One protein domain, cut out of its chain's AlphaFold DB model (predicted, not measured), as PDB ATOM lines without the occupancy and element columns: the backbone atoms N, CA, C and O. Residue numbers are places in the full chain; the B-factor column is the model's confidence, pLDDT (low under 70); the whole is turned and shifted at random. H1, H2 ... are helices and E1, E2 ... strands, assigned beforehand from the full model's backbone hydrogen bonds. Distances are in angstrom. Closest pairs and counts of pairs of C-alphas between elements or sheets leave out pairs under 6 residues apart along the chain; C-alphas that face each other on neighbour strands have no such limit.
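AT A GLANCE: This is residues 58 to 101 and 125 to 249 of the 444 residues of the protein "DEHA2E18238p" of Debaryomyces hansenii (strain ATCC 36239 / CBS 767 / BCRC 21394 / JCM 1990 / NBRC 0083 / IGC 2968) (UniProt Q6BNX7). Six helices, H2, H3, H1, H5, H4 and H6, make a line in space, each packing on the next, and a small twisted sheet of three strands, E1, E2 and E3, stands as a wall along it, with H4 packed on its strand E3. At one end, residues 95 to 101 of H2 stick out as a free arm. The printed part has 169 residues, in the order H1 H2 H3 E1 E2 E3 H4 H5 H6; the sheet's order is E1 - E2 - E3, antiparallel, and the class is mostly helix. It is compact, with a radius of gyration of the C-alphas of 17.2 A, yet elongated, spanning 59 by 35 by 25 A.

HOW THE PARTS SIT: Start at H1, residues 61 to 72, which only grazes the sheet. H2, residues 83 to 101, is apart from H1. Find H3, residues 125 to 143: its residues 130 to 138 alone touch H1, with the C-alphas of Phe 67 and Lys 134 closest at 7.1 A, at a shallow tilt of 28 degrees, opposite ways. H2 touches H3 about perpendicular, at 82 degrees, with its residues 86 to 91 alone; the C-alphas of Val 87 and Thr 132 are closest, 6.2 A apart. Then read the meander, each strand the antiparallel neighbour of the one before: E1, residues 149 to 155, E2, residues 169 to 175, and E3, residues 188 to 191. In the hairpin E1 and E2, N 151 and O 173 are 2.9 A apart, within hydrogen-bond range; in the hairpin E2 and E3, N 172 and O 190 are 2.8 A apart. H4, residues 198 to 217, grazes the sheet; its closest C-alphas to E3 are those of Glu 205 and Ile 189, 6.0 A. H5, residues 232 to 241, touches H4 at a steep tilt of 47 degrees, closest at Ile 211 and Gln 235, C-alphas 6.0 A apart, and touches H1 at Leu 69 and Leu 233, C-alphas 4.9 A apart. H6, residues 243 to 248, touches H4, closest at Phe 246 and Ile 204, C-alphas 5.4 A apart. Every O i to N i+4 pair is within hydrogen-bond range in H5 and H6; H1 has 6 of 8, H2 and H3 14 of 15, H4 15 of 16.

IN THESE COORDINATES: Find C-alpha 61 at (53.624, 27.960, 76.390), where H1 begins. H2 and H3 are each 26.8 A long, E1 18.8 A, E2 18.3 A and H4 28.0 A. H6 ends at C-alpha 248, (84.073, 40.109, 64.419).

THE WHOLE: The C-alphas of Gln 101 and Glu 222 are farthest apart, 59.4 A. Residues 102 to 124 are cut out, with 24.5 A between C-alphas 101 and 125. The links E1 to E2, E2 to E3 and H4 to H5 are long. pLDDT is under 70 at residue 101 and residues 125 to 127.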
ATOM      1  N   ASN A  58      48.410  31.059  82.558       73.50
ATOM      2  CA  ASN A  58      49.692  30.636  83.130       73.50
ATOM      3  C   ASN A  58      50.185  29.289  82.558       73.50
ATOM      4  O   ASN A  58      51.364  28.964  82.702       73.50
ATOM      5  N   SER A  59      49.310  28.529  81.884       75.19
ATOM      6  CA  SER A  59      49.655  27.311  81.135       75.19
ATOM      7  C   SER A  59      50.014  27.573  79.664       75.19
ATOM      8  O   SER A  59      50.445  26.650  78.968       75.19
ATOM      9  N   ASP A  60      49.871  28.813  79.176       85.69
ATOM     10  CA  ASP A  60      50.286  29.188  77.824       85.69
ATOM     11  C   ASP A  60      51.809  29.023  77.685       85.69
ATOM     12  O   ASP A  60      52.603  29.579  78.450       85.69
ATOM     13  N   TYR A  61      52.223  28.251  76.678       86.00
ATOM     14  CA  TYR A  61      53.624  27.960  76.390       86.00
ATOM     15  C   TYR A  61      54.464  29.239  76.258       86.00
ATOM     16  O   TYR A  61      55.586  29.294  76.756       86.00
ATOM     17  N   LYS A  62      53.905  30.290  75.650       88.06
ATOM     18  CA  LYS A  62      54.531  31.607  75.508       88.06
ATOM     19  C   LYS A  62      54.839  32.240  76.862       88.06
ATOM     20  O   LYS A  62      55.938  32.748  77.079       88.06
ATOM     21  N   VAL A  63      53.863  32.212  77.768       89.81
ATOM     22  CA  VAL A  63      53.978  32.770  79.120       89.81
ATOM     23  C   VAL A  63      55.025  31.982  79.911       89.81
ATOM     24  O   VAL A  63      55.895  32.576  80.547       89.81
ATOM     25  N   LEU A  64      55.042  30.653  79.768       91.19
ATOM     26  CA  LEU A  64      56.063  29.781  80.349       91.19
ATOM     27  C   LEU A  64      57.477  30.039  79.791       91.19
ATOM     28  O   LEU A  64      58.444  29.977  80.552       91.19
ATOM     29  N   GLU A  65      57.637  30.357  78.502       92.31
ATOM     30  CA  GLU A  65      58.936  30.760  77.935       92.31
ATOM     31  C   GLU A  65      59.416  32.103  78.483       92.31
ATOM     32  O   GLU A  65      60.577  32.228  78.872       92.31
ATOM     33  N   ILE A  66      58.522  33.090  78.571       93.25
ATOM     34  CA  ILE A  66      58.824  34.399  79.160       93.25
ATOM     35  C   ILE A  66      59.224  34.232  80.634       93.25
ATOM     36  O   ILE A  66      60.220  34.810  81.064       93.25
ATOM     37  N   PHE A  67      58.531  33.379  81.394       92.62
ATOM     38  CA  PHE A  67      58.872  33.081  82.791       92.62
ATOM     39  C   PHE A  67      60.207  32.333  82.954       92.62
ATOM     40  O   PHE A  67      60.893  32.532  83.957       92.62
ATOM     41  N   LYS A  68      60.615  31.509  81.978       92.69
ATOM     42  CA  LYS A  68      61.973  30.932  81.926       92.69
ATOM     43  C   LYS A  68      63.020  32.010  81.631       92.69
ATOM     44  O   LYS A  68      64.049  32.045  82.302       92.69
ATOM     45  N   LEU A  69      62.743  32.900  80.676       93.81
ATOM     46  CA  LEU A  69      63.648  33.972  80.261       93.81
ATOM     47  C   LEU A  69      63.942  34.952  81.408       93.81
ATOM     48  O   LEU A  69      65.104  35.099  81.789       93.81
ATOM     49  N   ILE A  70      62.905  35.554  82.011       92.38
ATOM     50  CA  ILE A  70      63.062  36.575  83.070       92.38
ATOM     51  C   ILE A  70      63.745  36.040  84.340       92.38
ATOM     52  O   ILE A  70      64.289  36.810  85.130       92.38
ATOM     53  N   ARG A  71      63.729  34.713  84.538       90.88
ATOM     54  CA  ARG A  71      64.387  34.038  85.662       90.88
ATOM     55  C   ARG A  71      65.904  33.908  85.479       90.88
ATOM     56  O   ARG A  71      66.610  33.862  86.484       90.88
ATOM     57  N   LYS A  72      66.405  33.839  84.237       91.81
ATOM     58  CA  LYS A  72      67.850  33.827  83.922       91.81
ATOM     59  C   LYS A  72      68.374  35.243  83.675       91.81
ATOM     60  O   LYS A  72      69.393  35.606  84.251       91.81
ATOM     61  N   PHE A  73      67.669  36.031  82.866       92.00
ATOM     62  CA  PHE A  73      68.020  37.414  82.543       92.00
ATOM     63  C   PHE A  73      66.991  38.350  83.171       92.00
ATOM     64  O   PHE A  73      65.829  38.345  82.775       92.00
ATOM     65  N   LYS A  74      67.388  39.155  84.162       91.88
ATOM     66  CA  LYS A  74      66.456  40.087  84.811       91.88
ATOM     67  C   LYS A  74      66.115  41.246  83.863       91.88
ATOM     68  O   LYS A  74      67.036  41.944  83.439       91.88
ATOM     69  N   PRO A  75      64.832  41.502  83.549       93.75
ATOM     70  CA  PRO A  75      64.466  42.673  82.767       93.75
ATOM     71  C   PRO A  75      64.660  43.966  83.569       93.75
ATOM     72  O   PRO A  75      64.415  44.019  84.774       93.75
ATOM     73  N   ILE A  76      65.070  45.020  82.870       92.75
ATOM     74  CA  ILE A  76      65.208  46.395  83.370       92.75
ATOM     75  C   ILE A  76      63.877  47.130  83.205       92.75
ATOM     76  O   ILE A  76      63.409  47.805  84.122       92.75
ATOM     77  N   THR A  77      63.242  46.963  82.039       90.31
ATOM     78  CA  THR A  77      61.911  47.500  81.734       90.31
ATOM     79  C   THR A  77      61.031  46.437  81.085       90.31
ATOM     80  O   THR A  77      61.538  45.526  80.423       90.31
ATOM     81  N   ILE A  78      59.715  46.578  81.253       91.25
ATOM     82  CA  ILE A  78      58.695  45.833  80.509       91.25
ATOM     83  C   ILE A  78      57.753  46.857  79.875       91.25
ATOM     84  O   ILE A  78      57.208  47.714  80.569       91.25
ATOM     85  N   ASN A  79      57.584  46.801  78.553       88.19
ATOM     86  CA  ASN A  79      56.862  47.802  77.756       88.19
ATOM     87  C   ASN A  79      57.330  49.255  78.014       88.19
ATOM     88  O   ASN A  79      56.541  50.192  77.924       88.19
ATOM     89  N   GLY A  80      58.615  49.443  78.342       82.44
ATOM     90  CA  GLY A  80      59.212  50.742  78.674       82.44
ATOM     91  C   GLY A  80      59.017  51.202  80.126       82.44
ATOM     92  O   GLY A  80      59.613  52.199  80.519       82.44
ATOM     93  N   ILE A  81      58.240  50.480  80.943       83.56
ATOM     94  CA  ILE A  81      58.062  50.785  82.370       83.56
ATOM     95  C   ILE A  81      59.173  50.084  83.175       83.56
ATOM     96  O   ILE A  81      59.337  48.870  83.019       83.56
ATOM     97  N   PRO A  82      59.940  50.787  84.034       90.81
ATOM     98  CA  PRO A  82      60.980  50.170  84.853       90.81
ATOM     99  C   PRO A  82      60.436  49.087  85.789       90.81
ATOM    100  O   PRO A  82      59.406  49.268  86.437       90.81
ATOM    101  N   VAL A  83      61.166  47.980  85.927       90.75
ATOM    102  CA  VAL A  83      60.787  46.858  86.805       90.75
ATOM    103  C   VAL A  83      60.714  47.264  88.279       90.75
ATOM    104  O   VAL A  83      59.863  46.764  89.010       90.75
ATOM    105  N   THR A  84      61.529  48.225  88.712       89.19
ATOM    106  CA  THR A  84      61.445  48.830  90.052       89.19
ATOM    107  C   THR A  84      60.136  49.593  90.279       89.19
ATOM    108  O   THR A  84      59.601  49.561  91.384       89.19
ATOM    109  N   THR A  85      59.595  50.240  89.244       89.62
ATOM    110  CA  THR A  85      58.284  50.905  89.285       89.62
ATOM    111  C   THR A  85      57.152  49.884  89.254       89.62
ATOM    112  O   THR A  85      56.209  50.014  90.026       89.62
ATOM    113  N   ILE A  86      57.264  48.844  88.418       89.00
ATOM    114  CA  ILE A  86      56.284  47.748  88.339       89.00
ATOM    115  C   ILE A  86      56.128  47.062  89.698       89.00
ATOM    116  O   ILE A  86      55.010  46.931  90.179       89.00
ATOM    117  N   VAL A  87      57.235  46.671  90.340       89.56
ATOM    118  CA  VAL A  87      57.198  45.993  91.647       89.56
ATOM    119  C   VAL A  87      56.475  46.855  92.688       89.56
ATOM    120  O   VAL A  87      55.494  46.390  93.255       89.56
ATOM    121  N   LYS A  88      56.842  48.137  92.824       87.44
ATOM    122  CA  LYS A  88      56.169  49.078  93.741       87.44
ATOM    123  C   LYS A  88      54.682  49.292  93.431       87.44
ATOM    124  O   LYS A  88      53.893  49.511  94.345       87.44
ATOM    125  N   GLN A  89      54.296  49.282  92.153       87.06
ATOM    126  CA  GLN A  89      52.897  49.440  91.741       87.06
ATOM    127  C   GLN A  89      52.054  48.210  92.077       87.06
ATOM    128  O   GLN A  89      50.905  48.368  92.478       87.06
ATOM    129  N   GLU A  90      52.602  47.004  91.935       86.56
ATOM    130  CA  GLU A  90      51.908  45.782  92.341       86.56
ATOM    131  C   GLU A  90      51.878  45.630  93.868       86.56
ATOM    132  O   GLU A  90      50.812  45.361  94.400       86.56
ATOM    133  N   GLU A  91      52.982  45.906  94.576       85.50
ATOM    134  CA  GLU A  91      53.030  45.923  96.051       85.50
ATOM    135  C   GLU A  91      51.959  46.866  96.630       85.50
ATOM    136  O   GLU A  91      51.188  46.470  97.499       85.50
ATOM    137  N   LYS A  92      51.822  48.088  96.088       84.94
ATOM    138  CA  LYS A  92      50.756  49.017  96.503       84.94
ATOM    139  C   LYS A  92      49.353  48.443  96.255       84.94
ATOM    140  O   LYS A  92      48.499  48.580  97.119       84.94
ATOM    141  N   ARG A  93      49.138  47.772  95.116       83.19
ATOM    142  CA  ARG A  93      47.851  47.159  94.722       83.19
ATOM    143  C   ARG A  93      47.483  45.905  95.499       83.19
ATOM    144  O   ARG A  93      46.327  45.493  95.450       83.19
ATOM    145  N   GLU A  94      48.447  45.257  96.138       80.69
ATOM    146  CA  GLU A  94      48.189  44.128  97.027       80.69
ATOM    147  C   GLU A  94      47.840  44.653  98.419       80.69
ATOM    148  O   GLU A  94      46.764  44.322  98.907       80.69
ATOM    149  N   ASN A  95      48.598  45.618  98.950       80.62
ATOM    150  CA  ASN A  95      48.248  46.318 100.191       80.62
ATOM    151  C   ASN A  95      46.859  46.995 100.122       80.62
ATOM    152  O   ASN A  95      46.100  46.928 101.083       80.62
ATOM    153  N   GLU A  96      46.505  47.626  98.993       81.88
ATOM    154  CA  GLU A  96      45.173  48.217  98.758       81.88
ATOM    155  C   GLU A  96      44.057  47.162  98.853       81.88
ATOM    156  O   GLU A  96      43.046  47.388  99.508       81.88
ATOM    157  N   LYS A  97      44.257  45.976  98.265       79.62
ATOM    158  CA  LYS A  97      43.270  44.882  98.299       79.62
ATOM    159  C   LYS A  97      43.191  44.174  99.640       79.62
ATOM    160  O   LYS A  97      42.127  43.681  99.999       79.62
ATOM    161  N   GLU A  98      44.311  44.071 100.345       78.44
ATOM    162  CA  GLU A  98      44.355  43.548 101.708       78.44
ATOM    163  C   GLU A  98      43.605  44.500 102.648       78.44
ATOM    164  O   GLU A  98      42.799  44.037 103.445       78.44
ATOM    165  N   GLN A  99      43.735  45.820 102.465       73.31
ATOM    166  CA  GLN A  99      42.934  46.823 103.181       73.31
ATOM    167  C   GLN A  99      41.441  46.755 102.818       73.31
ATOM    168  O   GLN A  99      40.613  46.670 103.721       73.31
ATOM    169  N   GLU A 100      41.080  46.682 101.529       73.12
ATOM    170  CA  GLU A 100      39.686  46.481 101.088       73.12
ATOM    171  C   GLU A 100      39.063  45.194 101.672       73.12
ATOM    172  O   GLU A 100      37.869  45.166 101.979       73.12
ATOM    173  N   GLN A 101      39.853  44.125 101.839       66.12
ATOM    174  CA  GLN A 101      39.410  42.862 102.443       66.12
ATOM    175  C   GLN A 101      39.379  42.912 103.975       66.12
ATOM    176  O   GLN A 101      38.471  42.336 104.571       66.12
ATOM    177  N   LYS A 125      63.429  38.201  98.709       58.47
ATOM    178  CA  LYS A 125      63.202  39.339  97.792       58.47
ATOM    179  C   LYS A 125      63.357  38.930  96.318       58.47
ATOM    180  O   LYS A 125      62.585  39.367  95.472       58.47
ATOM    181  N   GLY A 126      64.298  38.029  96.012       60.53
ATOM    182  CA  GLY A 126      64.471  37.462  94.670       60.53
ATOM    183  C   GLY A 126      63.326  36.552  94.199       60.53
ATOM    184  O   GLY A 126      63.013  36.558  93.009       60.53
ATOM    185  N   LYS A 127      62.681  35.793  95.095       65.88
ATOM    186  CA  LYS A 127      61.478  35.001  94.775       65.88
ATOM    187  C   LYS A 127      60.254  35.903  94.606       65.88
ATOM    188  O   LYS A 127      59.621  35.833  93.557       65.88
ATOM    189  N   ILE A 128      60.010  36.791  95.574       71.50
ATOM    190  CA  ILE A 128      58.890  37.747  95.585       71.50
ATOM    191  C   ILE A 128      58.887  38.573  94.292       71.50
ATOM    192  O   ILE A 128      57.922  38.513  93.541       71.50
ATOM    193  N   GLN A 129      60.011  39.212  93.935       76.56
ATOM    194  CA  GLN A 129      60.138  39.991  92.692       76.56
ATOM    195  C   GLN A 129      59.743  39.197  91.432       76.56
ATOM    196  O   GLN A 129      59.114  39.748  90.529       76.56
ATOM    197  N   ASN A 130      60.103  37.912  91.342       81.62
ATOM    198  CA  ASN A 130      59.726  37.074  90.198       81.62
ATOM    199  C   ASN A 130      58.221  36.759  90.180       81.62
ATOM    200  O   ASN A 130      57.638  36.637  89.107       81.62
ATOM    201  N   GLU A 131      57.587  36.626  91.341       85.88
ATOM    202  CA  GLU A 131      56.151  36.374  91.478       85.88
ATOM    203  C   GLU A 131      55.315  37.621  91.164       85.88
ATOM    204  O   GLU A 131      54.390  37.553  90.353       85.88
ATOM    205  N   THR A 132      55.732  38.786  91.664       86.62
ATOM    206  CA  THR A 132      55.188  40.095  91.284       86.62
ATOM    207  C   THR A 132      55.261  40.311  89.767       86.62
ATOM    208  O   THR A 132      54.272  40.686  89.133       86.62
ATOM    209  N   LEU A 133      56.406  39.995  89.146       88.25
ATOM    210  CA  LEU A 133      56.577  40.082  87.692       88.25
ATOM    211  C   LEU A 133      55.705  39.083  86.920       88.25
ATOM    212  O   LEU A 133      55.168  39.452  85.876       88.25
ATOM    213  N   LYS A 134      55.506  37.856  87.422       90.00
ATOM    214  CA  LYS A 134      54.546  36.910  86.832       90.00
ATOM    215  C   LYS A 134      53.132  37.487  86.828       90.00
ATOM    216  O   LYS A 134      52.519  37.527  85.767       90.00
ATOM    217  N   ARG A 135      52.639  37.979  87.976       88.88
ATOM    218  CA  ARG A 135      51.298  38.585  88.101       88.88
ATOM    219  C   ARG A 135      51.112  39.742  87.113       88.88
ATOM    220  O   ARG A 135      50.128  39.769  86.373       88.88
ATOM    221  N   TYR A 136      52.099  40.634  87.030       90.00
ATOM    222  CA  TYR A 136      52.108  41.755  86.088       90.00
ATOM    223  C   TYR A 136      52.063  41.307  84.612       90.00
ATOM    224  O   TYR A 136      51.262  41.823  83.831       90.00
ATOM    225  N   ILE A 137      52.887  40.325  84.227       89.88
ATOM    226  CA  ILE A 137      52.956  39.799  82.852       89.88
ATOM    227  C   ILE A 137      51.674  39.040  82.478       89.88
ATOM    228  O   ILE A 137      51.126  39.284  81.404       89.88
ATOM    229  N   THR A 138      51.147  38.184  83.361       90.19
ATOM    230  CA  THR A 138      49.859  37.503  83.144       90.19
ATOM    231  C   THR A 138      48.742  38.530  82.949       90.19
ATOM    232  O   THR A 138      47.979  38.408  81.996       90.19
ATOM    233  N   ARG A 139      48.697  39.613  83.744       89.12
ATOM    234  CA  ARG A 139      47.720  40.702  83.550       89.12
ATOM    235  C   ARG A 139      47.876  41.430  82.209       89.12
ATOM    236  O   ARG A 139      46.865  41.807  81.623       89.12
ATOM    237  N   ILE A 140      49.096  41.621  81.694       86.88
ATOM    238  CA  ILE A 140      49.290  42.160  80.333       86.88
ATOM    239  C   ILE A 140      48.646  41.235  79.296       86.88
ATOM    240  O   ILE A 140      47.929  41.724  78.425       86.88
ATOM    241  N   PHE A 141      48.847  39.919  79.401       85.62
ATOM    242  CA  PHE A 141      48.254  38.966  78.458       85.62
ATOM    243  C   PHE A 141      46.733  38.829  78.605       85.62
ATOM    244  O   PHE A 141      46.056  38.724  77.587       85.62
ATOM    245  N   THR A 142      46.178  38.921  79.817       86.06
ATOM    246  CA  THR A 142      44.720  38.973  80.030       86.06
ATOM    247  C   THR A 142      44.102  40.237  79.430       86.06
ATOM    248  O   THR A 142      43.101  40.159  78.722       86.06
ATOM    249  N   ASN A 143      44.691  41.409  79.690       82.44
ATOM    250  CA  ASN A 143      44.074  42.692  79.341       82.44
ATOM    251  C   ASN A 143      44.380  43.139  77.902       82.44
ATOM    252  O   ASN A 143      43.641  43.947  77.344       82.44
ATOM    253  N   GLN A 144      45.496  42.695  77.313       80.69
ATOM    254  CA  GLN A 144      45.971  43.135  75.993       80.69
ATOM    255  C   GLN A 144      46.533  41.960  75.153       80.69
ATOM    256  O   GLN A 144      47.646  42.064  74.631       80.69
ATOM    257  N   PRO A 145      45.778  40.850  74.970       79.75
ATOM    258  CA  PRO A 145      46.275  39.603  74.368       79.75
ATOM    259  C   PRO A 145      46.825  39.764  72.945       79.75
ATOM    260  O   PRO A 145      47.744  39.049  72.554       79.75
ATOM    261  N   ASN A 146      46.303  40.729  72.183       83.19
ATOM    262  CA  ASN A 146      46.654  40.963  70.778       83.19
ATOM    263  C   ASN A 146      47.826  41.948  70.580       83.19
ATOM    264  O   ASN A 146      48.017  42.453  69.475       83.19
ATOM    265  N   LYS A 147      48.607  42.269  71.626       81.81
ATOM    266  CA  LYS A 147      49.752  43.196  71.528       81.81
ATOM    267  C   LYS A 147      51.107  42.498  71.722       81.81
ATOM    268  O   LYS A 147      51.204  41.552  72.505       81.81
ATOM    269  N   PRO A 148      52.168  42.940  71.019       86.81
ATOM    270  CA  PRO A 148      53.530  42.516  71.327       86.81
ATOM    271  C   PRO A 148      53.944  43.013  72.717       86.81
ATOM    272  O   PRO A 148      53.498  44.072  73.164       86.81
ATOM    273  N   ILE A 149      54.827  42.264  73.373       89.19
ATOM    274  CA  ILE A 149      55.444  42.647  74.649       89.19
ATOM    275  C   ILE A 149      56.935  42.927  74.435       89.19
ATOM    276  O   ILE A 149      57.606  42.226  73.674       89.19
ATOM    277  N   TYR A 150      57.442  43.963  75.099       92.56
ATOM    278  CA  TYR A 150      58.824  44.424  74.992       92.56
ATOM    279  C   TYR A 150      59.545  44.277  76.331       92.56
ATOM    280  O   TYR A 150      58.997  44.655  77.367       92.56
ATOM    281  N   PHE A 151      60.782  43.791  76.306       93.50
ATOM    282  CA  PHE A 151      61.642  43.636  77.480       93.50
ATOM    283  C   PHE A 151      63.011  44.263  77.222       93.50
ATOM    284  O   PHE A 151      63.661  43.924  76.236       93.50
ATOM    285  N   SER A 152      63.480  45.139  78.113       93.19
ATOM    286  CA  SER A 152      64.868  45.625  78.079       93.19
ATOM    287  C   SER A 152      65.752  44.769  78.981       93.19
ATOM    288  O   SER A 152      65.399  44.568  80.141       93.19
ATOM    289  N   PHE A 153      66.906  44.323  78.488       94.81
ATOM    290  CA  PHE A 153      67.886  43.530  79.236       94.81
ATOM    291  C   PHE A 153      69.283  44.158  79.157       94.81
ATOM    292  O   PHE A 153      69.616  44.818  78.173       94.81
ATOM    293  N   MET A 154      70.097  43.898  80.180       94.12
ATOM    294  CA  MET A 154      71.559  43.952  80.112       94.12
ATOM    295  C   MET A 154      72.066  42.518  80.240       94.12
ATOM    296  O   MET A 154      71.608  41.780  81.116       94.12
ATOM    297  N   ILE A 155      72.959  42.126  79.337       93.50
ATOM    298  CA  ILE A 155      73.579  40.804  79.291       93.50
ATOM    299  C   ILE A 155      75.087  41.021  79.289       93.50
ATOM    300  O   ILE A 155      75.632  41.551  78.325       93.50
ATOM    301  N   ASN A 156      75.754  40.648  80.374       93.00
ATOM    302  CA  ASN A 156      77.210  40.587  80.408       93.00
ATOM    303  C   ASN A 156      77.646  39.410  79.515       93.00
ATOM    304  O   ASN A 156      77.012  38.355  79.631       93.00
ATOM    305  N   PRO A 157      78.670  39.559  78.653       92.81
ATOM    306  CA  PRO A 157      79.201  38.442  77.874       92.81
ATOM    307  C   PRO A 157      79.561  37.253  78.776       92.81
ATOM    308  O   PRO A 157      80.173  37.437  79.828       92.81
ATOM    309  N   SER A 158      79.181  36.034  78.383       89.62
ATOM    310  CA  SER A 158      79.541  34.813  79.133       89.62
ATOM    311  C   SER A 158      81.009  34.385  78.965       89.62
ATOM    312  O   SER A 158      81.454  33.472  79.662       89.62
ATOM    313  N   ASP A 159      81.746  35.005  78.043       87.69
ATOM    314  CA  ASP A 159      83.162  34.747  77.767       87.69
ATOM    315  C   ASP A 159      84.057  35.646  78.650       87.69
ATOM    316  O   ASP A 159      83.904  36.870  78.591       87.69
ATOM    317  N   PRO A 160      84.961  35.095  79.486       84.81
ATOM    318  CA  PRO A 160      85.869  35.896  80.308       84.81
ATOM    319  C   PRO A 160      86.987  36.579  79.503       84.81
ATOM    320  O   PRO A 160      87.486  37.609  79.951       84.81
ATOM    321  N   ASP A 161      87.355  36.047  78.333       87.88
ATOM    322  CA  ASP A 161      88.462  36.537  77.495       87.88
ATOM    323  C   ASP A 161      87.951  37.401  76.318       87.88
ATOM    324  O   ASP A 161      88.620  37.572  75.295       87.88
ATOM    325  N   PHE A 162      86.742  37.958  76.460       89.56
ATOM    326  CA  PHE A 162      86.014  38.674  75.411       89.56
ATOM    327  C   PHE A 162      86.813  39.879  74.850       89.56
ATOM    328  O   PHE A 162      87.024  40.867  75.557       89.56
ATOM    329  N   PRO A 163      87.219  39.874  73.564       86.94
ATOM    330  CA  PRO A 163      88.213  40.803  73.011       86.94
ATOM    331  C   PRO A 163      87.668  42.192  72.628       86.94
ATOM    332  O   PRO A 163      88.333  42.941  71.909       86.94
ATOM    333  N   PHE A 164      86.453  42.545  73.057       88.00
ATOM    334  CA  PHE A 164      85.828  43.840  72.783       88.00
ATOM    335  C   PHE A 164      85.496  44.562  74.090       88.00
ATOM    336  O   PHE A 164      84.944  43.962  75.007       88.00
ATOM    337  N   ASP A 165      85.759  45.868  74.137       86.19
ATOM    338  CA  ASP A 165      85.415  46.737  75.269       86.19
ATOM    339  C   ASP A 165      83.885  46.924  75.373       86.19
ATOM    340  O   ASP A 165      83.292  47.815  74.758       86.19
ATOM    341  N   LEU A 166      83.228  45.991  76.072       88.31
ATOM    342  CA  LEU A 166      81.777  45.919  76.239       88.31
ATOM    343  C   LEU A 166      81.410  45.265  77.581       88.31
ATOM    344  O   LEU A 166      81.235  44.052  77.673       88.31
ATOM    345  N   GLU A 167      81.209  46.083  78.615       88.62
ATOM    346  CA  GLU A 167      80.768  45.637  79.950       88.62
ATOM    347  C   GLU A 167      79.456  44.821  79.905       88.62
ATOM    348  O   GLU A 167      79.310  43.800  80.580       88.62
ATOM    349  N   SER A 168      78.473  45.277  79.119       92.88
ATOM    350  CA  SER A 168      77.205  44.565  78.929       92.88
ATOM    351  C   SER A 168      76.492  44.945  77.631       92.88
ATOM    352  O   SER A 168      76.377  46.115  77.259       92.88
ATOM    353  N   LEU A 169      75.936  43.939  76.955       95.00
ATOM    354  CA  LEU A 169      75.035  44.102  75.823       95.00
ATOM    355  C   LEU A 169      73.663  44.577  76.326       95.00
ATOM    356  O   LEU A 169      72.923  43.838  76.981       95.00
ATOM    357  N   LYS A 170      73.317  45.822  76.006       94.75
ATOM    358  CA  LYS A 170      72.045  46.475  76.327       94.75
ATOM    359  C   LYS A 170      71.111  46.244  75.140       94.75
ATOM    360  O   LYS A 170      71.390  46.718  74.040       94.75
ATOM    361  N   LEU A 171      70.003  45.525  75.323       95.69
ATOM    362  CA  LEU A 171      69.077  45.218  74.223       95.69
ATOM    363  C   LEU A 171      67.601  45.340  74.606       95.69
ATOM    364  O   LEU A 171      67.225  45.232  75.773       95.69
ATOM    365  N   SER A 172      66.756  45.551  73.597       95.19
ATOM    366  CA  SER A 172      65.295  45.521  73.689       95.19
ATOM    367  C   SER A 172      64.750  44.346  72.878       95.19
ATOM    368  O   SER A 172      64.811  44.369  71.650       95.19
ATOM    369  N   LEU A 173      64.229  43.321  73.553       96.81
ATOM    370  CA  LEU A 173      63.575  42.162  72.947       96.81
ATOM    371  C   LEU A 173      62.078  42.441  72.750       96.81
ATOM    372  O   LEU A 173      61.356  42.704  73.710       96.81
ATOM    373  N   CYS A 174      61.605  42.329  71.513       95.25
ATOM    374  CA  CYS A 174      60.202  42.345  71.114       95.25
ATOM    375  C   CYS A 174      59.705  40.910  70.889       95.25
ATOM    376  O   CYS A 174      60.281  40.168  70.089       95.25
ATOM    377  N   ILE A 175      58.609  40.536  71.553       94.19
ATOM    378  CA  ILE A 175      57.939  39.240  71.390       94.19
ATOM    379  C   ILE A 175      56.532  39.494  70.817       94.19
ATOM    380  O   ILE A 175      55.682  40.044  71.527       94.19
ATOM    381  N   PRO A 176      56.253  39.106  69.556       92.00
ATOM    382  CA  PRO A 176      54.942  39.274  68.926       92.00
ATOM    383  C   PRO A 176      53.787  38.633  69.703       92.00
ATOM    384  O   PRO A 176      53.967  37.662  70.444       92.00
ATOM    385  N   TYR A 177      52.564  39.139  69.518       88.44
ATOM    386  CA  TYR A 177      51.382  38.578  70.187       88.44
ATOM    387  C   TYR A 177      51.115  37.120  69.764       88.44
ATOM    388  O   TYR A 177      50.815  36.276  70.602       88.44
ATOM    389  N   THR A 178      51.383  36.808  68.499       88.06
ATOM    390  CA  THR A 178      51.278  35.493  67.852       88.06
ATOM    391  C   THR A 178      52.447  34.526  68.101       88.06
ATOM    392  O   THR A 178      52.360  33.384  67.656       88.06
ATOM    393  N   TYR A 179      53.531  34.915  68.787       88.81
ATOM    394  CA  TYR A 179      54.620  33.980  69.128       88.81
ATOM    395  C   TYR A 179      54.175  32.975  70.212       88.81
ATOM    396  O   TYR A 179      53.545  33.416  71.176       88.81
ATOM    397  N   PRO A 180      54.528  31.673  70.130       87.12
ATOM    398  CA  PRO A 180      55.287  30.995  69.063       87.12
ATOM    399  C   PRO A 180      54.421  30.443  67.917       87.12
ATOM    400  O   PRO A 180      54.937  29.809  67.002       87.12
ATOM    401  N   TYR A 181      53.106  30.643  67.981       86.69
ATOM    402  CA  TYR A 181      52.108  29.987  67.136       86.69
ATOM    403  C   TYR A 181      52.170  30.357  65.642       86.69
ATOM    404  O   TYR A 181      51.818  29.519  64.815       86.69
ATOM    405  N   ASN A 182      52.645  31.558  65.275       86.31
ATOM    406  CA  ASN A 182      52.960  31.912  63.882       86.31
ATOM    407  C   ASN A 182      54.486  32.018  63.657       86.31
ATOM    408  O   ASN A 182      55.152  32.862  64.260       86.31
ATOM    409  N   LYS A 183      55.016  31.217  62.720       82.00
ATOM    410  CA  LYS A 183      56.426  31.178  62.275       82.00
ATOM    411  C   LYS A 183      56.910  32.428  61.525       82.00
ATOM    412  O   LYS A 183      58.112  32.681  61.443       82.00
ATOM    413  N   GLU A 184      55.997  33.216  60.971       81.44
ATOM    414  CA  GLU A 184      56.290  34.517  60.354       81.44
ATOM    415  C   GLU A 184      56.501  35.595  61.429       81.44
ATOM    416  O   GLU A 184      57.310  36.508  61.276       81.44
ATOM    417  N   SER A 185      55.797  35.464  62.556       84.62
ATOM    418  CA  SER A 185      55.783  36.426  63.660       84.62
ATOM    419  C   SER A 185      56.914  36.164  64.658       84.62
ATOM    420  O   SER A 185      56.693  35.767  65.806       84.62
ATOM    421  N   ARG A 186      58.149  36.375  64.203       90.81
ATOM    422  CA  ARG A 186      59.374  36.027  64.935       90.81
ATOM    423  C   ARG A 186      59.749  37.061  66.019       90.81
ATOM    424  O   ARG A 186      59.603  38.264  65.784       90.81
ATOM    425  N   PRO A 187      60.269  36.630  67.187       94.75
ATOM    426  CA  PRO A 187      60.949  37.504  68.139       94.75
ATOM    427  C   PRO A 187      62.073  38.302  67.472       94.75
ATOM    428  O   PRO A 187      62.745  37.818  66.563       94.75
ATOM    429  N   THR A 188      62.289  39.534  67.926       95.25
ATOM    430  CA  THR A 188      63.317  40.436  67.378       95.25
ATOM    431  C   THR A 188      63.974  41.243  68.487       95.25
ATOM    432  O   THR A 188      63.309  41.611  69.450       95.25
ATOM    433  N   ILE A 189      65.265  41.545  68.350       96.31
ATOM    434  CA  ILE A 189      65.983  42.461  69.247       96.31
ATOM    435  C   ILE A 189      66.285  43.793  68.555       96.31
ATOM    436  O   ILE A 189      66.300  43.875  67.326       96.31
ATOM    437  N   TYR A 190      66.557  44.811  69.365       94.75
ATOM    438  CA  TYR A 190      67.179  46.070  68.971       94.75
ATOM    439  C   TYR A 190      68.289  46.416  69.971       94.75
ATOM    440  O   TYR A 190      68.060  46.295  71.179       94.75
ATOM    441  N   ILE A 191      69.471  46.818  69.500       95.25
ATOM    442  CA  ILE A 191      70.614  47.131  70.377       95.25
ATOM    443  C   ILE A 191      70.523  48.570  70.905       95.25
ATOM    444  O   ILE A 191      70.151  49.495  70.186       95.25
ATOM    445  N   LEU A 192      70.842  48.740  72.191       90.81
ATOM    446  CA  LEU A 192      70.728  49.985  72.961       90.81
ATOM    447  C   LEU A 192      72.087  50.525  73.448       90.81
ATOM    448  O   LEU A 192      72.120  51.531  74.149       90.81
ATOM    449  N   ASN A 193      73.191  49.854  73.116       91.31
ATOM    450  CA  ASN A 193      74.546  50.358  73.321       91.31
ATOM    451  C   ASN A 193      74.836  51.496  72.323       91.31
ATOM    452  O   ASN A 193      74.756  51.279  71.112       91.31
ATOM    453  N   ASP A 194      75.208  52.679  72.816       87.25
ATOM    454  CA  ASP A 194      75.705  53.792  71.988       87.25
ATOM    455  C   ASP A 194      77.188  53.592  71.612       87.25
ATOM    456  O   ASP A 194      77.661  54.098  70.592       87.25
ATOM    457  N   GLU A 195      77.906  52.814  72.425       86.56
ATOM    458  CA  GLU A 195      79.306  52.425  72.261       86.56
ATOM    459  C   GLU A 195      79.534  51.453  71.086       86.56
ATOM    460  O   GLU A 195      80.577  51.509  70.436       86.56
ATOM    461  N   ILE A 196      78.542  50.620  70.735       88.75
ATOM    462  CA  ILE A 196      78.626  49.700  69.589       88.75
ATOM    463  C   ILE A 196      78.284  50.464  68.294       88.75
ATOM    464  O   ILE A 196      77.143  50.903  68.115       88.75
ATOM    465  N   PRO A 197      79.201  50.585  67.312       89.06
ATOM    466  CA  PRO A 197      78.891  51.274  66.065       89.06
ATOM    467  C   PRO A 197      77.778  50.555  65.294       89.06
ATOM    468  O   PRO A 197      77.812  49.335  65.130       89.06
ATOM    469  N   LYS A 198      76.821  51.315  64.743       85.88
ATOM    470  CA  LYS A 198      75.579  50.785  64.134       85.88
ATOM    471  C   LYS A 198      75.767  49.632  63.134       85.88
ATOM    472  O   LYS A 198      74.920  48.748  63.081       85.88
ATOM    473  N   GLY A 199      76.866  49.614  62.377       85.88
ATOM    474  CA  GLY A 199      77.191  48.533  61.437       85.88
ATOM    475  C   GLY A 199      77.492  47.178  62.090       85.88
ATOM    476  O   GLY A 199      77.250  46.155  61.460       85.88
ATOM    477  N   PHE A 200      77.969  47.167  63.337       90.69
ATOM    478  CA  PHE A 200      78.156  45.959  64.148       90.69
ATOM    479  C   PHE A 200      76.891  45.620  64.947       90.69
ATOM    480  O   PHE A 200      76.493  44.461  64.990       90.69
ATOM    481  N   ALA A 201      76.174  46.623  65.470       91.19
ATOM    482  CA  ALA A 201      74.852  46.412  66.073       91.19
ATOM    483  C   ALA A 201      73.886  45.701  65.096       91.19
ATOM    484  O   ALA A 201      73.211  44.745  65.465       91.19
ATOM    485  N   ALA A 202      73.905  46.091  63.815       89.94
ATOM    486  CA  ALA A 202      73.143  45.437  62.752       89.94
ATOM    487  C   ALA A 202      73.571  43.979  62.472       89.94
ATOM    488  O   ALA A 202      72.736  43.186  62.034       89.94
ATOM    489  N   ASN A 203      74.834  43.605  62.732       93.56
ATOM    490  CA  ASN A 203      75.272  42.204  62.666       93.56
ATOM    491  C   ASN A 203      74.650  41.392  63.808       93.56
ATOM    492  O   ASN A 203      74.108  40.322  63.548       93.56
ATOM    493  N   ILE A 204      74.630  41.924  65.036       95.44
ATOM    494  CA  ILE A 204      74.005  41.271  66.202       95.44
ATOM    495  C   ILE A 204      72.486  41.113  65.992       95.44
ATOM    496  O   ILE A 204      71.934  40.031  66.198       95.44
ATOM    497  N   GLU A 205      71.797  42.154  65.507       94.75
ATOM    498  CA  GLU A 205      70.351  42.105  65.220       94.75
ATOM    499  C   GLU A 205      69.980  41.102  64.115       94.75
ATOM    500  O   GLU A 205      68.887  40.526  64.148       94.75
ATOM    501  N   LEU A 206      70.860  40.883  63.131       93.56
ATOM    502  CA  LEU A 206      70.658  39.867  62.095       93.56
ATOM    503  C   LEU A 206      71.094  38.466  62.554       93.56
ATOM    504  O   LEU A 206      70.420  37.493  62.222       93.56
ATOM    505  N   GLY A 207      72.145  38.358  63.367       94.25
ATOM    506  CA  GLY A 207      72.564  37.120  64.026       94.25
ATOM    507  C   GLY A 207      71.447  36.538  64.887       94.25
ATOM    508  O   GLY A 207      71.091  35.370  64.739       94.25
ATOM    509  N   PHE A 208      70.772  37.378  65.677       96.81
ATOM    510  CA  PHE A 208      69.571  36.964  66.404       96.81
ATOM    511  C   PHE A 208      68.444  36.491  65.471       96.81
ATOM    512  O   PHE A 208      67.769  35.513  65.774       96.81
ATOM    513  N   LYS A 209      68.250  37.121  64.302       94.50
ATOM    514  CA  LYS A 209      67.256  36.654  63.315       94.50
ATOM    515  C   LYS A 209      67.606  35.279  62.728       94.50
ATOM    516  O   LYS A 209      66.675  34.500  62.538       94.50
ATOM    517  N   ARG A 210      68.891  34.958  62.500       94.31
ATOM    518  CA  ARG A 210      69.349  33.596  62.132       94.31
ATOM    519  C   ARG A 210      68.999  32.599  63.238       94.31
ATOM    520  O   ARG A 210      68.246  31.662  62.999       94.31
ATOM    521  N   ILE A 211      69.413  32.884  64.474       95.81
ATOM    522  CA  ILE A 211      69.140  32.061  65.666       95.81
ATOM    523  C   ILE A 211      67.634  31.777  65.839       95.81
ATOM    524  O   ILE A 211      67.223  30.638  66.062       95.81
ATOM    525  N   VAL A 212      66.778  32.794  65.697       94.69
ATOM    526  CA  VAL A 212      65.317  32.637  65.791       94.69
ATOM    527  C   VAL A 212      64.744  31.833  64.616       94.69
ATOM    528  O   VAL A 212      63.792  31.074  64.802       94.69
ATOM    529  N   ALA A 213      65.315  31.955  63.414       91.50
ATOM    530  CA  ALA A 213      64.919  31.160  62.255       91.50
ATOM    531  C   ALA A 213      65.216  29.665  62.464       91.50
ATOM    532  O   ALA A 213      64.305  28.840  62.355       91.50
ATOM    533  N   MET A 214      66.434  29.328  62.903       92.00
ATOM    534  CA  MET A 214      66.810  27.968  63.310       92.00
ATOM    535  C   MET A 214      65.843  27.420  64.368       92.00
ATOM    536  O   MET A 214      65.313  26.314  64.245       92.00
ATOM    537  N   ALA A 215      65.555  28.226  65.394       90.25
ATOM    538  CA  ALA A 215      64.727  27.832  66.525       90.25
ATOM    539  C   ALA A 215      63.253  27.567  66.160       90.25
ATOM    540  O   ALA A 215      62.674  26.596  66.649       90.25
ATOM    541  N   MET A 216      62.642  28.397  65.305       88.62
ATOM    542  CA  MET A 216      61.214  28.289  64.955       88.62
ATOM    543  C   MET A 216      60.933  27.414  63.724       88.62
ATOM    544  O   MET A 216      59.871  26.784  63.644       88.62
ATOM    545  N   ASN A 217      61.859  27.356  62.764       85.56
ATOM    546  CA  ASN A 217      61.660  26.643  61.499       85.56
ATOM    547  C   ASN A 217      62.420  25.319  61.406       85.56
ATOM    548  O   ASN A 217      62.040  24.484  60.584       85.56
ATOM    549  N   ASN A 218      63.407  25.087  62.280       81.50
ATOM    550  CA  ASN A 218      64.421  24.035  62.136       81.50
ATOM    551  C   ASN A 218      65.326  24.251  60.908       81.50
ATOM    552  O   ASN A 218      65.790  23.287  60.307       81.50
ATOM    553  N   GLU A 219      65.555  25.514  60.531       83.75
ATOM    554  CA  GLU A 219      66.621  25.869  59.590       83.75
ATOM    555  C   GLU A 219      67.973  25.432  60.184       83.75
ATOM    556  O   GLU A 219      68.230  25.645  61.372       83.75
ATOM    557  N   VAL A 220      68.805  24.781  59.371       82.06
ATOM    558  CA  VAL A 220      70.187  24.436  59.728       82.06
ATOM    559  C   VAL A 220      71.073  25.604  59.321       82.06
ATOM    560  O   VAL A 220      70.897  26.172  58.245       82.06
ATOM    561  N   ASP A 221      72.008  25.958  60.191       86.50
ATOM    562  CA  ASP A 221      72.987  27.015  59.984       86.50
ATOM    563  C   ASP A 221      74.373  26.393  60.201       86.50
ATOM    564  O   ASP A 221      74.569  25.662  61.171       86.50
ATOM    565  N   GLU A 222      75.305  26.613  59.275       85.62
ATOM    566  CA  GLU A 222      76.630  25.972  59.289       85.62
ATOM    567  C   GLU A 222      77.594  26.617  60.303       85.62
ATOM    568  O   GLU A 222      78.591  26.008  60.678       85.62
ATOM    569  N   GLU A 223      77.296  27.837  60.769       87.75
ATOM    570  CA  GLU A 223      78.156  28.610  61.677       87.75
ATOM    571  C   GLU A 223      77.646  28.607  63.133       87.75
ATOM    572  O   GLU A 223      78.387  28.958  64.055       87.75
ATOM    573  N   LEU A 224      76.372  28.256  63.358       91.06
ATOM    574  CA  LEU A 224      75.657  28.485  64.619       91.06
ATOM    575  C   LEU A 224      75.022  27.202  65.185       91.06
ATOM    576  O   LEU A 224      74.505  26.361  64.461       91.06
ATOM    577  N   GLU A 225      74.961  27.094  66.513       91.56
ATOM    578  CA  GLU A 225      74.289  25.998  67.226       91.56
ATOM    579  C   GLU A 225      73.399  26.534  68.353       91.56
ATOM    580  O   GLU A 225      73.835  27.362  69.154       91.56
ATOM    581  N   LEU A 226      72.171  26.023  68.475       90.81
ATOM    582  CA  LEU A 226      71.226  26.470  69.505       90.81
ATOM    583  C   LEU A 226      71.574  25.944  70.906       90.81
ATOM    584  O   LEU A 226      71.533  24.743  71.177       90.81
ATOM    585  N   VAL A 227      71.813  26.864  71.839       89.12
ATOM    586  CA  VAL A 227      72.162  26.562  73.232       89.12
ATOM    587  C   VAL A 227      70.928  26.105  74.018       89.12
ATOM    588  O   VAL A 227      70.046  26.892  74.349       89.12
ATOM    589  N   SER A 228      70.881  24.819  74.377       80.50
ATOM    590  CA  SER A 228      69.889  24.245  75.309       80.50
ATOM    591  C   SER A 228      68.413  24.294  74.860       80.50
ATOM    592  O   SER A 228      67.508  24.293  75.698       80.50
ATOM    593  N   GLY A 229      68.131  24.278  73.551       86.88
ATOM    594  CA  GLY A 229      66.781  24.048  73.009       86.88
ATOM    595  C   GLY A 229      66.340  25.084  71.977       86.88
ATOM    596  O   GLY A 229      67.170  25.628  71.263       86.88
ATOM    597  N   LYS A 230      65.032  25.360  71.877       89.56
ATOM    598  CA  LYS A 230      64.446  26.249  70.840       89.56
ATOM    599  C   LYS A 230      63.691  27.473  71.379       89.56
ATOM    600  O   LYS A 230      63.265  28.320  70.603       89.56
ATOM    601  N   GLY A 231      63.521  27.580  72.693       92.06
ATOM    602  CA  GLY A 231      62.752  28.666  73.307       92.06
ATOM    603  C   GLY A 231      63.468  30.014  73.362       92.06
ATOM    604  O   GLY A 231      64.682  30.075  73.177       92.06
ATOM    605  N   LEU A 232      62.741  31.078  73.723       95.06
ATOM    606  CA  LEU A 232      63.278  32.445  73.893       95.06
ATOM    607  C   LEU A 232      64.581  32.500  74.714       95.06
ATOM    608  O   LEU A 232      65.496  33.254  74.395       95.06
ATOM    609  N   LEU A 233      64.668  31.684  75.769       95.62
ATOM    610  CA  LEU A 233      65.854  31.578  76.620       95.62
ATOM    611  C   LEU A 233      67.069  31.003  75.865       95.62
ATOM    612  O   LEU A 233      68.150  31.577  75.944       95.62
ATOM    613  N   SER A 234      66.877  29.932  75.084       94.69
ATOM    614  CA  SER A 234      67.917  29.370  74.204       94.69
ATOM    615  C   SER A 234      68.378  30.402  73.177       94.69
ATOM    616  O   SER A 234      69.576  30.615  73.009       94.69
ATOM    617  N   GLN A 235      67.434  31.097  72.537       95.56
ATOM    618  CA  GLN A 235      67.731  32.095  71.508       95.56
ATOM    619  C   GLN A 235      68.640  33.209  72.062       95.56
ATOM    620  O   GLN A 235      69.599  33.612  71.406       95.56
ATOM    621  N   LEU A 236      68.396  33.662  73.298       95.94
ATOM    622  CA  LEU A 236      69.199  34.710  73.935       95.94
ATOM    623  C   LEU A 236      70.529  34.198  74.529       95.94
ATOM    624  O   LEU A 236      71.514  34.925  74.500       95.94
ATOM    625  N   GLN A 237      70.602  32.942  74.990       95.75
ATOM    626  CA  GLN A 237      71.878  32.301  75.364       95.75
ATOM    627  C   GLN A 237      72.760  31.976  74.147       95.75
ATOM    628  O   GLN A 237      73.984  32.000  74.239       95.75
ATOM    629  N   THR A 238      72.151  31.689  72.998       95.94
ATOM    630  CA  THR A 238      72.866  31.490  71.730       95.94
ATOM    631  C   THR A 238      73.414  32.820  71.214       95.94
ATOM    632  O   THR A 238      74.542  32.870  70.737       95.94
ATOM    633  N   LEU A 239      72.658  33.914  71.367       96.50
ATOM    634  CA  LEU A 239      73.133  35.259  71.036       96.50
ATOM    635  C   LEU A 239      74.397  35.634  71.820       96.50
ATOM    636  O   LEU A 239      75.307  36.208  71.241       96.50
ATOM    637  N   ASP A 240      74.430  35.291  73.109       94.62
ATOM    638  CA  ASP A 240      75.564  35.483  74.018       94.62
ATOM    639  C   ASP A 240      76.776  34.618  73.599       94.62
ATOM    640  O   ASP A 240      77.830  35.171  73.294       94.62
ATOM    641  N   LYS A 241      76.597  33.291  73.412       94.50
ATOM    642  CA  LYS A 241      77.649  32.364  72.912       94.50
ATOM    643  C   LYS A 241      78.330  32.861  71.626       94.50
ATOM    644  O   LYS A 241      79.527  32.666  71.460       94.50
ATOM    645  N   TYR A 242      77.574  33.471  70.710       94.94
ATOM    646  CA  TYR A 242      78.075  33.937  69.411       94.94
ATOM    647  C   TYR A 242      78.213  35.468  69.309       94.94
ATOM    648  O   TYR A 242      78.395  35.999  68.212       94.94
ATOM    649  N   LEU A 243      78.159  36.202  70.429       94.38
ATOM    650  CA  LEU A 243      78.229  37.669  70.421       94.38
ATOM    651  C   LEU A 243      79.552  38.173  69.830       94.38
ATOM    652  O   LEU A 243      79.562  39.095  69.012       94.38
ATOM    653  N   GLU A 244      80.652  37.516  70.199       93.25
ATOM    654  CA  GLU A 244      81.990  37.791  69.680       93.25
ATOM    655  C   GLU A 244      82.045  37.614  68.152       93.25
ATOM    656  O   GLU A 244      82.527  38.490  67.432       93.25
ATOM    657  N   PHE A 245      81.470  36.522  67.640       93.06
ATOM    658  CA  PHE A 245      81.390  36.231  66.211       93.06
ATOM    659  C   PHE A 245      80.617  37.319  65.444       93.06
ATOM    660  O   PHE A 245      81.089  37.799  64.411       93.06
ATOM    661  N   PHE A 246      79.473  37.784  65.961       93.50
ATOM    662  CA  PHE A 246      78.705  38.863  65.325       93.50
ATOM    663  C   PHE A 246      79.422  40.226  65.356       93.50
ATOM    664  O   PHE A 246      79.233  41.032  64.442       93.50
ATOM    665  N   LEU A 247      80.273  40.481  66.357       91.00
ATOM    666  CA  LEU A 247      81.128  41.675  66.421       91.00
ATOM    667  C   LEU A 247      82.374  41.572  65.520       91.00
ATOM    668  O   LEU A 247      82.765  42.572  64.922       91.00
ATOM    669  N   LYS A 248      82.958  40.376  65.353       91.00
ATOM    670  CA  LYS A 248      84.073  40.109  64.419       91.00
ATOM    671  C   LYS A 248      83.676  40.241  62.943       91.00
ATOM    672  O   LYS A 248      84.531  40.521  62.101       91.00
ATOM    673  N   GLN A 249      82.399  40.053  62.599       89.31
ATOM    674  CA  GLN A 249      81.906  40.241  61.230       89.31
ATOM    675  C   GLN A 249      82.145  41.671  60.721       89.31
ATOM    676  O   GLN A 249      81.960  42.648  61.446       89.31
TER     677      GLN A 249